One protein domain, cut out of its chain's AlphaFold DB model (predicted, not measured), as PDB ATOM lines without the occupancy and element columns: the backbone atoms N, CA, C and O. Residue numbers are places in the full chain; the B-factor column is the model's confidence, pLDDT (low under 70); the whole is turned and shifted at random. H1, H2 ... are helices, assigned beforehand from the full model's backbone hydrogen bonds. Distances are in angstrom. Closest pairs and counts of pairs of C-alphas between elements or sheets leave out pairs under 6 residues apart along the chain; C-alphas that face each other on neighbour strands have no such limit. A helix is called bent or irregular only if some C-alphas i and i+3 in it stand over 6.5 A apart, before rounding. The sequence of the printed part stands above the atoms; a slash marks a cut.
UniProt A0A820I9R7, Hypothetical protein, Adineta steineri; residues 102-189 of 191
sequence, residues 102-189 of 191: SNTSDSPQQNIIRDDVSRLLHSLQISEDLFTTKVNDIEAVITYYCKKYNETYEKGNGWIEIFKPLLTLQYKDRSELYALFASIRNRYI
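AT A GLANCE: This is residues 102 to 189 of the 191 residues of the protein "Hypothetical protein" of Adineta steineri (UniProt A0A820I9R7). A rounded cluster of four crossed helices: the long H2 and H1 form a helical hairpin at a steep angle, and H3 and H4 make a second, crossed pair packed on it. The short H3 packs on part of H1, H4 crosses part of H2, and H3 and H4 pack on each other, while H1 and H4 stay apart. The printed part has 88 residues, with four named helices in the order H1, H2, H3, H4 and no named strand, and its class is all helix. It is compact, with a radius of gyration of the C-alphas of 12.2 A, and spans 33 by 29 by 25 A.

IN THESE COORDINATES: The longest helix, H2, runs from residue 128 to 149, 32.1 A from first to last C-alpha, and begins with C-alpha 128 at (116.897, 60.578, 60.652). H2 is irregular: C-alphas 129 and 132 are 7.3 A apart. H1 is residues 108 to 123, 23.2 A long, and begins with C-alpha 108 at (107.994, 76.096, 77.856). H3 is residues 159 to 166, 11.6 A long; it is only just irregular, with C-alphas 162 and 165 6.53 A apart. H4 is residues 174 to 188, 20.9 A long, and ends with C-alpha 188 at (94.508, 81.786, 54.857).

HOW THE PARTS SIT: H2 and H1 touch and form a helical hairpin, running opposite ways at a steep tilt of 42 degrees; their closest C-alphas are those of Val 135 and Val 117, 6.1 A apart. With residues 137 to 145 alone, H2 touches H4, and the closest C-alphas, of Val 141 and Tyr 178, are 5.4 A apart. H2 and H4 run the same way at a steep tilt of 54 degrees. H2 and H3 are close but not clearly touching, with the C-alphas of Ile 138 and Phe 163 closest at 7.9 A. With residues 116 to 120 alone, H1 touches H3, the closest C-alphas being those of Val 117 and Ile 160, 6.6 A apart. H1 and H3 run the same way at a tilt of 37 degrees, only just steep. H3 and H4 touch, opposite ways at a steep tilt of 65 degrees, with the C-alphas of Ile 162 and Phe 181 closest at 6.8 A. H1 and H4 are apart. In H1 and H4 every O i to N i+4 pair is within hydrogen-bond range; in H2 16 of 18 are, and in H3 0 of 4, beside 4 of 5 O i to N i+3 pairs.

THE WHOLE: The C-alphas farthest apart, those of Ser 127 and Asn 150, are 33.2 A apart. The printed part has no cut. The link from H1 to H2 is tight, and those from H2 to H3 and from H3 to H4 are short. The mean pLDDT of the printed part is 90.0, and residues 102 to 106 are under 70.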
ATOM      1  N   SER A 102     119.531  84.684  69.699       52.75
ATOM      2  CA  SER A 102     118.677  85.017  70.856       52.75
ATOM      3  C   SER A 102     117.310  84.301  70.866       52.75
ATOM      4  O   SER A 102     116.471  84.535  71.740       52.75
ATOM      5  N   ASN A 103     117.062  83.400  69.912       54.66
ATOM      6  CA  ASN A 103     115.954  82.445  69.935       54.66
ATOM      7  C   ASN A 103     116.242  81.175  70.761       54.66
ATOM      8  O   ASN A 103     115.355  80.345  70.901       54.66
ATOM      9  N   THR A 104     117.426  81.042  71.363       54.75
ATOM     10  CA  THR A 104     117.863  79.862  72.144       54.75
ATOM     11  C   THR A 104     117.462  79.849  73.630       54.75
ATOM     12  O   THR A 104     117.905  78.984  74.379       54.75
ATOM     13  N   SER A 105     116.635  80.789  74.101       56.66
ATOM     14  CA  SER A 105     116.165  80.795  75.497       56.66
ATOM     15  C   SER A 105     115.048  79.770  75.722       56.66
ATOM     16  O   SER A 105     113.914  80.062  75.347       56.66
ATOM     17  N   ASP A 106     115.368  78.641  76.375       60.62
ATOM     18  CA  ASP A 106     114.451  77.532  76.713       60.62
ATOM     19  C   ASP A 106     113.103  78.014  77.282       60.62
ATOM     20  O   ASP A 106     112.916  78.208  78.487       60.62
ATOM     21  N   SER A 107     112.133  78.191  76.388       70.19
ATOM     22  CA  SER A 107     110.762  78.548  76.738       70.19
ATOM     23  C   SER A 107     109.912  77.281  76.856       70.19
ATOM     24  O   SER A 107     110.019  76.402  75.996       70.19
ATOM     25  N   PRO A 108     108.979  77.181  77.825       75.56
ATOM     26  CA  PRO A 108     107.994  76.096  77.856       75.56
ATOM     27  C   PRO A 108     107.252  75.922  76.519       75.56
ATOM     28  O   PRO A 108     106.944  74.801  76.125       75.56
ATOM     29  N   GLN A 109     107.042  77.021  75.786       80.69
ATOM     30  CA  GLN A 109     106.450  77.034  74.449       80.69
ATOM     31  C   GLN A 109     107.301  76.283  73.408       80.69
ATOM     32  O   GLN A 109     106.742  75.583  72.566       80.69
ATOM     33  N   GLN A 110     108.635  76.384  73.468       83.94
ATOM     34  CA  GLN A 110     109.531  75.704  72.524       83.94
ATOM     35  C   GLN A 110     109.484  74.193  72.680       83.94
ATOM     36  O   GLN A 110     109.465  73.495  71.675       83.94
ATOM     37  N   ASN A 111     109.376  73.680  73.906       88.31
ATOM     38  CA  ASN A 111     109.224  72.242  74.125       88.31
ATOM     39  C   ASN A 111     107.915  71.712  73.513       88.31
ATOM     40  O   ASN A 111     107.934  70.681  72.848       88.31
ATOM     41  N   ILE A 112     106.807  72.456  73.625       92.56
ATOM     42  CA  ILE A 112     105.532  72.079  72.986       92.56
ATOM     43  C   ILE A 112     105.655  72.123  71.453       92.56
ATOM     44  O   ILE A 112     105.208  71.192  70.785       92.56
ATOM     45  N   ILE A 113     106.293  73.158  70.887       94.38
ATOM     46  CA  ILE A 113     106.566  73.236  69.440       94.38
ATOM     47  C   ILE A 113     107.421  72.040  68.999       94.38
ATOM     48  O   ILE A 113     107.058  71.342  68.059       94.38
ATOM     49  N   ARG A 114     108.530  71.767  69.693       94.50
ATOM     50  CA  ARG A 114     109.488  70.698  69.387       94.50
ATOM     51  C   ARG A 114     108.840  69.315  69.442       94.50
ATOM     52  O   ARG A 114     109.035  68.526  68.518       94.50
ATOM     53  N   ASP A 115     108.013  69.046  70.450       95.19
ATOM     54  CA  ASP A 115     107.214  67.820  70.555       95.19
ATOM     55  C   ASP A 115     106.207  67.691  69.402       95.19
ATOM     56  O   ASP A 115     106.020  66.609  68.839       95.19
ATOM     57  N   ASP A 116     105.509  68.777  69.066       96.69
ATOM     58  CA  ASP A 116     104.457  68.783  68.048       96.69
ATOM     59  C   ASP A 116     105.037  68.649  66.626       96.69
ATOM     60  O   ASP A 116     104.516  67.865  65.827       96.69
ATOM     61  N   VAL A 117     106.175  69.294  66.347       96.81
ATOM     62  CA  VAL A 117     106.963  69.119  65.115       96.81
ATOM     63  C   VAL A 117     107.561  67.714  65.035       96.81
ATOM     64  O   VAL A 117     107.450  67.073  63.994       96.81
ATOM     65  N   SER A 118     108.133  67.177  66.116       96.62
ATOM     66  CA  SER A 118     108.719  65.825  66.106       96.62
ATOM     67  C   SER A 118     107.675  64.761  65.749       96.62
ATOM     68  O   SER A 118     107.916  63.903  64.897       96.62
ATOM     69  N   ARG A 119     106.460  64.855  66.315       96.38
ATOM     70  CA  ARG A 119     105.346  63.962  65.946       96.38
ATOM     71  C   ARG A 119     104.892  64.149  64.494       96.38
ATOM     72  O   ARG A 119     104.550  63.156  63.852       96.38
ATOM     73  N   LEU A 120     104.926  65.374  63.959       96.44
ATOM     74  CA  LEU A 120     104.697  65.619  62.533       96.44
ATOM     75  C   LEU A 120     105.740  64.888  61.673       96.44
ATOM     76  O   LEU A 120     105.353  64.116  60.796       96.44
ATOM     77  N   LEU A 121     107.037  65.087  61.922       96.62
ATOM     78  CA  LEU A 121     108.095  64.506  61.088       96.62
ATOM     79  C   LEU A 121     108.097  62.969  61.135       96.62
ATOM     80  O   LEU A 121     108.261  62.337  60.092       96.62
ATOM     81  N   HIS A 122     107.824  62.364  62.298       96.19
ATOM     82  CA  HIS A 122     107.619  60.914  62.398       96.19
ATOM     83  C   HIS A 122     106.408  60.440  61.576       96.19
ATOM     84  O   HIS A 122     106.498  59.422  60.894       96.19
ATOM     85  N   SER A 123     105.290  61.181  61.581       95.31
ATOM     86  CA  SER A 123     104.109  60.834  60.768       95.31
ATOM     87  C   SER A 123     104.348  60.948  59.254       95.31
ATOM     88  O   SER A 123     103.674  60.273  58.480       95.31
ATOM     89  N   LEU A 124     105.327  61.764  58.844       94.38
ATOM     90  CA  LEU A 124     105.770  61.937  57.458       94.38
ATOM     91  C   LEU A 124     106.957  61.033  57.069       94.38
ATOM     92  O   LEU A 124     107.399  61.095  55.928       94.38
ATOM     93  N   GLN A 125     107.469  60.206  57.991       94.81
ATOM     94  CA  GLN A 125     108.601  59.290  57.773       94.81
ATOM     95  C   GLN A 125     109.871  59.984  57.229       94.81
ATOM     96  O   GLN A 125     110.581  59.448  56.380       94.81
ATOM     97  N   ILE A 126     110.165  61.192  57.723       93.38
ATOM     98  CA  ILE A 126     111.382  61.943  57.369       93.38
ATOM     99  C   ILE A 126     112.636  61.192  57.854       93.38
ATOM    100  O   ILE A 126     112.666  60.749  59.001       93.38
ATOM    101  N   SER A 127     113.672  61.087  57.002       93.56
ATOM    102  CA  SER A 127     114.943  60.419  57.351       93.56
ATOM    103  C   SER A 127     115.586  61.025  58.598       93.56
ATOM    104  O   SER A 127     115.580  62.248  58.773       93.56
ATOM    105  N   GLU A 128     116.209  60.179  59.419       93.06
ATOM    106  CA  GLU A 128     116.897  60.578  60.652       93.06
ATOM    107  C   GLU A 128     117.985  61.636  60.385       93.06
ATOM    108  O   GLU A 128     118.087  62.602  61.143       93.06
ATOM    109  N   ASP A 129     118.691  61.545  59.248       94.19
ATOM    110  CA  ASP A 129     119.715  62.514  58.807       94.19
ATOM    111  C   ASP A 129     119.185  63.954  58.686       94.19
ATOM    112  O   ASP A 129     119.923  64.924  58.862       94.19
ATOM    113  N   LEU A 130     117.901  64.098  58.348       92.94
ATOM    114  CA  LEU A 130     117.236  65.387  58.156       92.94
ATOM    115  C   LEU A 130     116.378  65.780  59.361       92.94
ATOM    116  O   LEU A 130     116.060  66.960  59.509       92.94
ATOM    117  N   PHE A 131     116.001  64.824  60.214       94.75
ATOM    118  CA  PHE A 131     115.025  65.005  61.285       94.75
ATOM    119  C   PHE A 131     115.398  66.170  62.210       94.75
ATOM    120  O   PHE A 131     114.645  67.139  62.309       94.75
ATOM    121  N   THR A 132     116.587  66.133  62.816       93.94
ATOM    122  CA  THR A 132     117.067  67.171  63.750       93.94
ATOM    123  C   THR A 132     117.110  68.558  63.105       93.94
ATOM    124  O   THR A 132     116.685  69.541  63.714       93.94
ATOM    125  N   THR A 133     117.563  68.642  61.851       93.25
ATOM    126  CA  THR A 133     117.623  69.893  61.081       93.25
ATOM    127  C   THR A 133     116.225  70.450  60.823       93.25
ATOM    128  O   THR A 133     115.972  71.620  61.097       93.25
ATOM    129  N   LYS A 134     115.282  69.608  60.376       94.56
ATOM    130  CA  LYS A 134     113.893  70.015  60.115       94.56
ATOM    131  C   LYS A 134     113.138  70.384  61.396       94.56
ATOM    132  O   LYS A 134     112.348  71.324  61.354       94.56
ATOM    133  N   VAL A 135     113.404  69.726  62.532       95.25
ATOM    134  CA  VAL A 135     112.887  70.161  63.843       95.25
ATOM    135  C   VAL A 135     113.396  71.567  64.168       95.25
ATOM    136  O   VAL A 135     112.586  72.454  64.429       95.25
ATOM    137  N   ASN A 136     114.713  71.793  64.093       92.88
ATOM    138  CA  ASN A 136     115.330  73.082  64.418       92.88
ATOM    139  C   ASN A 136     114.851  74.217  63.491       92.88
ATOM    140  O   ASN A 136     114.540  75.305  63.972       92.88
ATOM    141  N   ASP A 137     114.740  73.959  62.183       93.62
ATOM    142  CA  ASP A 137     114.217  74.915  61.200       93.62
ATOM    143  C   ASP A 137     112.786  75.348  61.532       93.62
ATOM    144  O   ASP A 137     112.512  76.543  61.644       93.62
ATOM    145  N   ILE A 138     111.872  74.389  61.706       95.25
ATOM    146  CA  ILE A 138     110.449  74.672  61.935       95.25
ATOM    147  C   ILE A 138     110.242  75.329  63.307       95.25
ATOM    148  O   ILE A 138     109.484  76.293  63.420       95.25
ATOM    149  N   GLU A 139     110.950  74.868  64.340       94.12
ATOM    150  CA  GLU A 139     110.909  75.471  65.674       94.12
ATOM    151  C   GLU A 139     111.393  76.928  65.652       94.12
ATOM    152  O   GLU A 139     110.737  77.804  66.225       94.12
ATOM    153  N   ALA A 140     112.495  77.217  64.952       91.88
ATOM    154  CA  ALA A 140     113.023  78.569  64.804       91.88
ATOM    155  C   ALA A 140     112.089  79.474  63.983       91.88
ATOM    156  O   ALA A 140     111.911  80.639  64.343       91.88
ATOM    157  N   VAL A 141     111.452  78.954  62.926       93.62
ATOM    158  CA  VAL A 141     110.441  79.680  62.134       93.62
ATOM    159  C   VAL A 141     109.229  80.048  62.992       93.62
ATOM    160  O   VAL A 141     108.849  81.220  63.029       93.62
ATOM    161  N   ILE A 142     108.652  79.092  63.732       93.56
ATOM    162  CA  ILE A 142     107.492  79.344  64.602       93.56
ATOM    163  C   ILE A 142     107.870  80.289  65.753       93.56
ATOM    164  O   ILE A 142     107.133  81.233  66.030       93.56
ATOM    165  N   THR A 143     109.024  80.085  66.400       91.25
ATOM    166  CA  THR A 143     109.499  80.933  67.511       91.25
ATOM    167  C   THR A 143     109.714  82.379  67.061       91.25
ATOM    168  O   THR A 143     109.244  83.307  67.722       91.25
ATOM    169  N   TYR A 144     110.383  82.582  65.923       90.44
ATOM    170  CA  TYR A 144     110.593  83.909  65.351       90.44
ATOM    171  C   TYR A 144     109.262  84.568  64.959       90.44
ATOM    172  O   TYR A 144     109.052  85.739  65.272       90.44
ATOM    173  N   TYR A 145     108.329  83.815  64.362       91.50
ATOM    174  CA  TYR A 145     106.995  84.325  64.038       91.50
ATOM    175  C   TYR A 145     106.240  84.799  65.293       91.50
ATOM    176  O   TYR A 145     105.745  85.927  65.327       91.50
ATOM    177  N   CYS A 146     106.216  83.980  66.352       90.75
ATOM    178  CA  CYS A 146     105.613  84.326  67.644       90.75
ATOM    179  C   CYS A 146     106.172  85.651  68.190       90.75
ATOM    180  O   CYS A 146     105.413  86.548  68.552       90.75
ATOM    181  N   LYS A 147     107.504  85.814  68.174       88.25
ATOM    182  CA  LYS A 147     108.166  87.055  68.602       88.25
ATOM    183  C   LYS A 147     107.826  88.253  67.705       88.25
ATOM    184  O   LYS A 147     107.502  89.312  68.234       88.25
ATOM    185  N   LYS A 148     107.874  88.105  66.374       88.25
ATOM    186  CA  LYS A 148     107.678  89.208  65.406       88.25
ATOM    187  C   LYS A 148     106.271  89.810  65.461       88.25
ATOM    188  O   LYS A 148     106.122  91.010  65.257       88.25
ATOM    189  N   TYR A 149     105.258  88.993  65.756       89.25
ATOM    190  CA  TYR A 149     103.854  89.419  65.806       89.25
ATOM    191  C   TYR A 149     103.269  89.516  67.227       89.25
ATOM    192  O   TYR A 149     102.105  89.882  67.371       89.25
ATOM    193  N   ASN A 150     104.067  89.244  68.270       88.81
ATOM    194  CA  ASN A 150     103.626  89.147  69.669       88.81
ATOM    195  C   ASN A 150     102.438  88.170  69.833       88.81
ATOM    196  O   ASN A 150     101.405  88.487  70.425       88.81
ATOM    197  N   GLU A 151     102.598  86.970  69.276       89.50
ATOM    198  CA  GLU A 151     101.634  85.870  69.341       89.50
ATOM    199  C   GLU A 151     102.233  84.662  70.077       89.50
ATOM    200  O   GLU A 151     103.451  84.522  70.184       89.50
ATOM    201  N   THR A 152     101.375  83.762  70.558       89.75
ATOM    202  CA  THR A 152     101.778  82.535  71.261       89.75
ATOM    203  C   THR A 152     101.377  81.313  70.439       89.75
ATOM    204  O   THR A 152     100.269  81.247  69.908       89.75
ATOM    205  N   TYR A 153     102.268  80.326  70.344       91.56
ATOM    206  CA  TYR A 153     101.936  79.029  69.759       91.56
ATOM    207  C   TYR A 153     101.061  78.220  70.724       91.56
ATOM    208  O   TYR A 153     101.446  78.008  71.876       91.56
ATOM    209  N   GLU A 154      99.935  77.709  70.231       90.06
ATOM    210  CA  GLU A 154      99.031  76.841  70.985       90.06
ATOM    211  C   GLU A 154      98.833  75.501  70.272       90.06
ATOM    212  O   GLU A 154      98.683  75.419  69.051       90.06
ATOM    213  N   LYS A 155      98.809  74.424  71.057       90.69
ATOM    214  CA  LYS A 155      98.700  73.054  70.558       90.69
ATOM    215  C   LYS A 155      97.369  72.830  69.841       90.69
ATOM    216  O   LYS A 155      96.315  72.811  70.468       90.69
ATOM    217  N   GLY A 156      97.436  72.603  68.530       87.44
ATOM    218  CA  GLY A 156      96.258  72.424  67.678       87.44
ATOM    219  C   GLY A 156      95.740  73.702  67.007       87.44
ATOM    220  O   GLY A 156      94.709  73.640  66.345       87.44
ATOM    221  N   ASN A 157      96.462  74.827  67.082       89.00
ATOM    222  CA  ASN A 157      96.134  76.068  66.358       89.00
ATOM    223  C   ASN A 157      96.292  75.987  64.817       89.00
ATOM    224  O   ASN A 157      96.200  77.002  64.127       89.00
ATOM    225  N   GLY A 158      96.571  74.800  64.266       90.38
ATOM    226  CA  GLY A 158      96.741  74.546  62.834       90.38
ATOM    227  C   GLY A 158      98.088  74.973  62.241       90.38
ATOM    228  O   GLY A 158      98.304  74.782  61.047       90.38
ATOM    229  N   TRP A 159      99.017  75.541  63.020       94.56
ATOM    230  CA  TRP A 159     100.283  76.037  62.459       94.56
ATOM    231  C   TRP A 159     101.246  74.903  62.083       94.56
ATOM    232  O   TRP A 159     101.994  75.034  61.121       94.56
ATOM    233  N   ILE A 160     101.202  73.772  62.795       95.31
ATOM    234  CA  ILE A 160     102.000  72.573  62.482       95.31
ATOM    235  C   ILE A 160     101.518  71.943  61.166       95.31
ATOM    236  O   ILE A 160     102.318  71.511  60.339       95.31
ATOM    237  N   GLU A 161     100.206  71.959  60.923       94.06
ATOM    238  CA  GLU A 161      99.577  71.463  59.698       94.06
ATOM    239  C   GLU A 161     100.074  72.192  58.441       94.06
ATOM    240  O   GLU A 161     100.187  71.554  57.396       94.06
ATOM    241  N   ILE A 162     100.433  73.480  58.540       96.00
ATOM    242  CA  ILE A 162     100.996  74.265  57.424       96.00
ATOM    243  C   ILE A 162     102.307  73.648  56.918       96.00
ATOM    244  O   ILE A 162     102.569  73.665  55.717       96.00
ATOM    245  N   PHE A 163     103.112  73.035  57.789       96.31
ATOM    246  CA  PHE A 163     104.388  72.439  57.385       96.31
ATOM    247  C   PHE A 163     104.236  71.123  56.609       96.31
ATOM    248  O   PHE A 163     105.169  70.742  55.905       96.31
ATOM    249  N   LYS A 164     103.064  70.462  56.645       94.38
ATOM    250  CA  LYS A 164     102.790  69.228  55.875       94.38
ATOM    251  C   LYS A 164     103.049  69.415  54.368       94.38
ATOM    252  O   LYS A 164     103.878  68.681  53.838       94.38
ATOM    253  N   PRO A 165     102.424  70.383  53.666       94.06
ATOM    254  CA  PRO A 165     102.758  70.660  52.271       94.06
ATOM    255  C   PRO A 165     104.131  71.322  52.091       94.06
ATOM    256  O   PRO A 165     104.805  71.010  51.114       94.06
ATOM    257  N   LEU A 166     104.584  72.194  53.004       95.31
ATOM    258  CA  LEU A 166     105.867  72.897  52.832       95.31
ATOM    259  C   LEU A 166     107.075  71.948  52.842       95.31
ATOM    260  O   LEU A 166     108.021  72.164  52.092       95.31
ATOM    261  N   LEU A 167     107.015  70.853  53.605       93.69
ATOM    262  CA  LEU A 167     108.028  69.790  53.589       93.69
ATOM    263  C   LEU A 167     108.064  68.979  52.276       93.69
ATOM    264  O   LEU A 167     109.013  68.230  52.065       93.69
ATOM    265  N   THR A 168     107.080  69.146  51.380       92.31
ATOM    266  CA  THR A 168     107.098  68.582  50.012       92.31
ATOM    267  C   THR A 168     107.728  69.522  48.975       92.31
ATOM    268  O   THR A 168     107.808  69.174  47.796       92.31
ATOM    269  N   LEU A 169     108.153  70.723  49.388       93.12
ATOM    270  CA  LEU A 169     108.798  71.714  48.526       93.12
ATOM    271  C   LEU A 169     110.317  71.679  48.720       93.12
ATOM    272  O   LEU A 169     110.810  71.553  49.839       93.12
ATOM    273  N   GLN A 170     111.064  71.858  47.633       89.38
ATOM    274  CA  GLN A 170     112.533  71.887  47.640       89.38
ATOM    275  C   GLN A 170     113.074  73.263  48.077       89.38
ATOM    276  O   GLN A 170     113.830  73.900  47.347       89.38
ATOM    277  N   TYR A 171     112.630  73.757  49.237       91.19
ATOM    278  CA  TYR A 171     113.046  75.063  49.753       91.19
ATOM    279  C   TYR A 171     114.537  75.072  50.131       91.19
ATOM    280  O   TYR A 171     115.059  74.101  50.684       91.19
ATOM    281  N   LYS A 172     115.218  76.178  49.816       89.06
ATOM    282  CA  LYS A 172     116.679  76.333  49.902       89.06
ATOM    283  C   LYS A 172     117.173  76.462  51.341       89.06
ATOM    284  O   LYS A 172     118.195  75.883  51.699       89.06
ATOM    285  N   ASP A 173     116.463  77.251  52.146       90.31
ATOM    286  CA  ASP A 173     116.899  77.679  53.473       90.31
ATOM    287  C   ASP A 173     115.721  78.034  54.406       90.31
ATOM    288  O   ASP A 173     114.539  77.928  54.061       90.31
ATOM    289  N   ARG A 174     116.061  78.449  55.630       91.25
ATOM    290  CA  ARG A 174     115.114  78.792  56.697       91.25
ATOM    291  C   ARG A 174     114.354  80.104  56.463       91.25
ATOM    292  O   ARG A 174     113.237  80.230  56.961       91.25
ATOM    293  N   SER A 175     114.915  81.049  55.707       90.94
ATOM    294  CA  SER A 175     114.230  82.290  55.321       90.94
ATOM    295  C   SER A 175     113.118  81.988  54.319       90.94
ATOM    296  O   SER A 175     111.977  82.400  54.514       90.94
ATOM    297  N   GLU A 176     113.398  81.158  53.310       91.81
ATOM    298  CA  GLU A 176     112.379  80.713  52.354       91.81
ATOM    299  C   GLU A 176     111.266  79.901  53.045       91.81
ATOM    300  O   GLU A 176     110.084  80.117  52.770       91.81
ATOM    301  N   LEU A 177     111.613  79.044  54.017       94.75
ATOM    302  CA  LEU A 177     110.628  78.354  54.861       94.75
ATOM    303  C   LEU A 177     109.781  79.324  55.704       94.75
ATOM    304  O   LEU A 177     108.566  79.135  55.811       94.75
ATOM    305  N   TYR A 178     110.397  80.359  56.288       94.38
ATOM    306  CA  TYR A 178     109.684  81.405  57.022       94.38
ATOM    307  C   TYR A 178     108.710  82.164  56.112       94.38
ATOM    308  O   TYR A 178     107.540  82.292  56.467       94.38
ATOM    309  N   ALA A 179     109.160  82.615  54.938       93.31
ATOM    310  CA  ALA A 179     108.347  83.362  53.982       93.31
ATOM    311  C   ALA A 179     107.114  82.556  53.541       93.31
ATOM    312  O   ALA A 179     105.987  83.064  53.554       93.31
ATOM    313  N   LEU A 180     107.305  81.264  53.240       94.88
ATOM    314  CA  LEU A 180     106.235  80.318  52.910       94.88
ATOM    315  C   LEU A 180     105.224  80.166  54.060       94.88
ATOM    316  O   LEU A 180     104.017  80.312  53.847       94.88
ATOM    317  N   PHE A 181     105.701  79.913  55.284       95.56
ATOM    318  CA  PHE A 181     104.853  79.769  56.472       95.56
ATOM    319  C   PHE A 181     104.073  81.053  56.792       95.56
ATOM    320  O   PHE A 181     102.849  81.020  56.940       95.56
ATOM    321  N   ALA A 182     104.771  82.190  56.862       93.44
ATOM    322  CA  ALA A 182     104.197  83.485  57.201       93.44
ATOM    323  C   ALA A 182     103.151  83.918  56.168       93.44
ATOM    324  O   ALA A 182     102.077  84.380  56.550       93.44
ATOM    325  N   SER A 183     103.414  83.706  54.875       93.75
ATOM    326  CA  SER A 183     102.465  84.023  53.800       93.75
ATOM    327  C   SER A 183     101.189  83.189  53.886       93.75
ATOM    328  O   SER A 183     100.093  83.740  53.761       93.75
ATOM    329  N   ILE A 184     101.301  81.887  54.172       94.19
ATOM    330  CA  ILE A 184     100.127  81.024  54.355       94.19
ATOM    331  C   ILE A 184      99.341  81.442  55.603       94.19
ATOM    332  O   ILE A 184      98.129  81.658  55.512       94.19
ATOM    333  N   ARG A 185     100.014  81.614  56.752       92.62
ATOM    334  CA  ARG A 185      99.353  81.995  58.009       92.62
ATOM    335  C   ARG A 185      98.664  83.352  57.898       92.62
ATOM    336  O   ARG A 185      97.514  83.473  58.300       92.62
ATOM    337  N   ASN A 186      99.330  84.354  57.324       91.06
ATOM    338  CA  ASN A 186      98.796  85.713  57.200       91.06
ATOM    339  C   ASN A 186      97.598  85.818  56.240       91.06
ATOM    340  O   ASN A 186      96.804  86.746  56.384       91.06
ATOM    341  N   ARG A 187      97.482  84.919  55.249       90.69
ATOM    342  CA  ARG A 187      96.484  85.016  54.167       90.69
ATOM    343  C   ARG A 187      95.304  84.053  54.300       90.69
ATOM    344  O   ARG A 187      94.216  84.394  53.843       90.69
ATOM    345  N   TYR A 188      95.502  82.872  54.891       87.81
ATOM    346  CA  TYR A 188      94.508  81.786  54.857       87.81
ATOM    347  C   TYR A 188      94.083  81.245  56.228       87.81
ATOM    348  O   TYR A 188      93.131  80.469  56.289       87.81
ATOM    349  N   ILE A 189      94.742  81.646  57.320       83.31
ATOM    350  CA  ILE A 189      94.362  81.247  58.680       83.31
ATOM    351  C   ILE A 189      93.623  82.417  59.353       83.31
ATOM    352  O   ILE A 189      94.194  83.506  59.448       83.31
TER     353      ILE A 189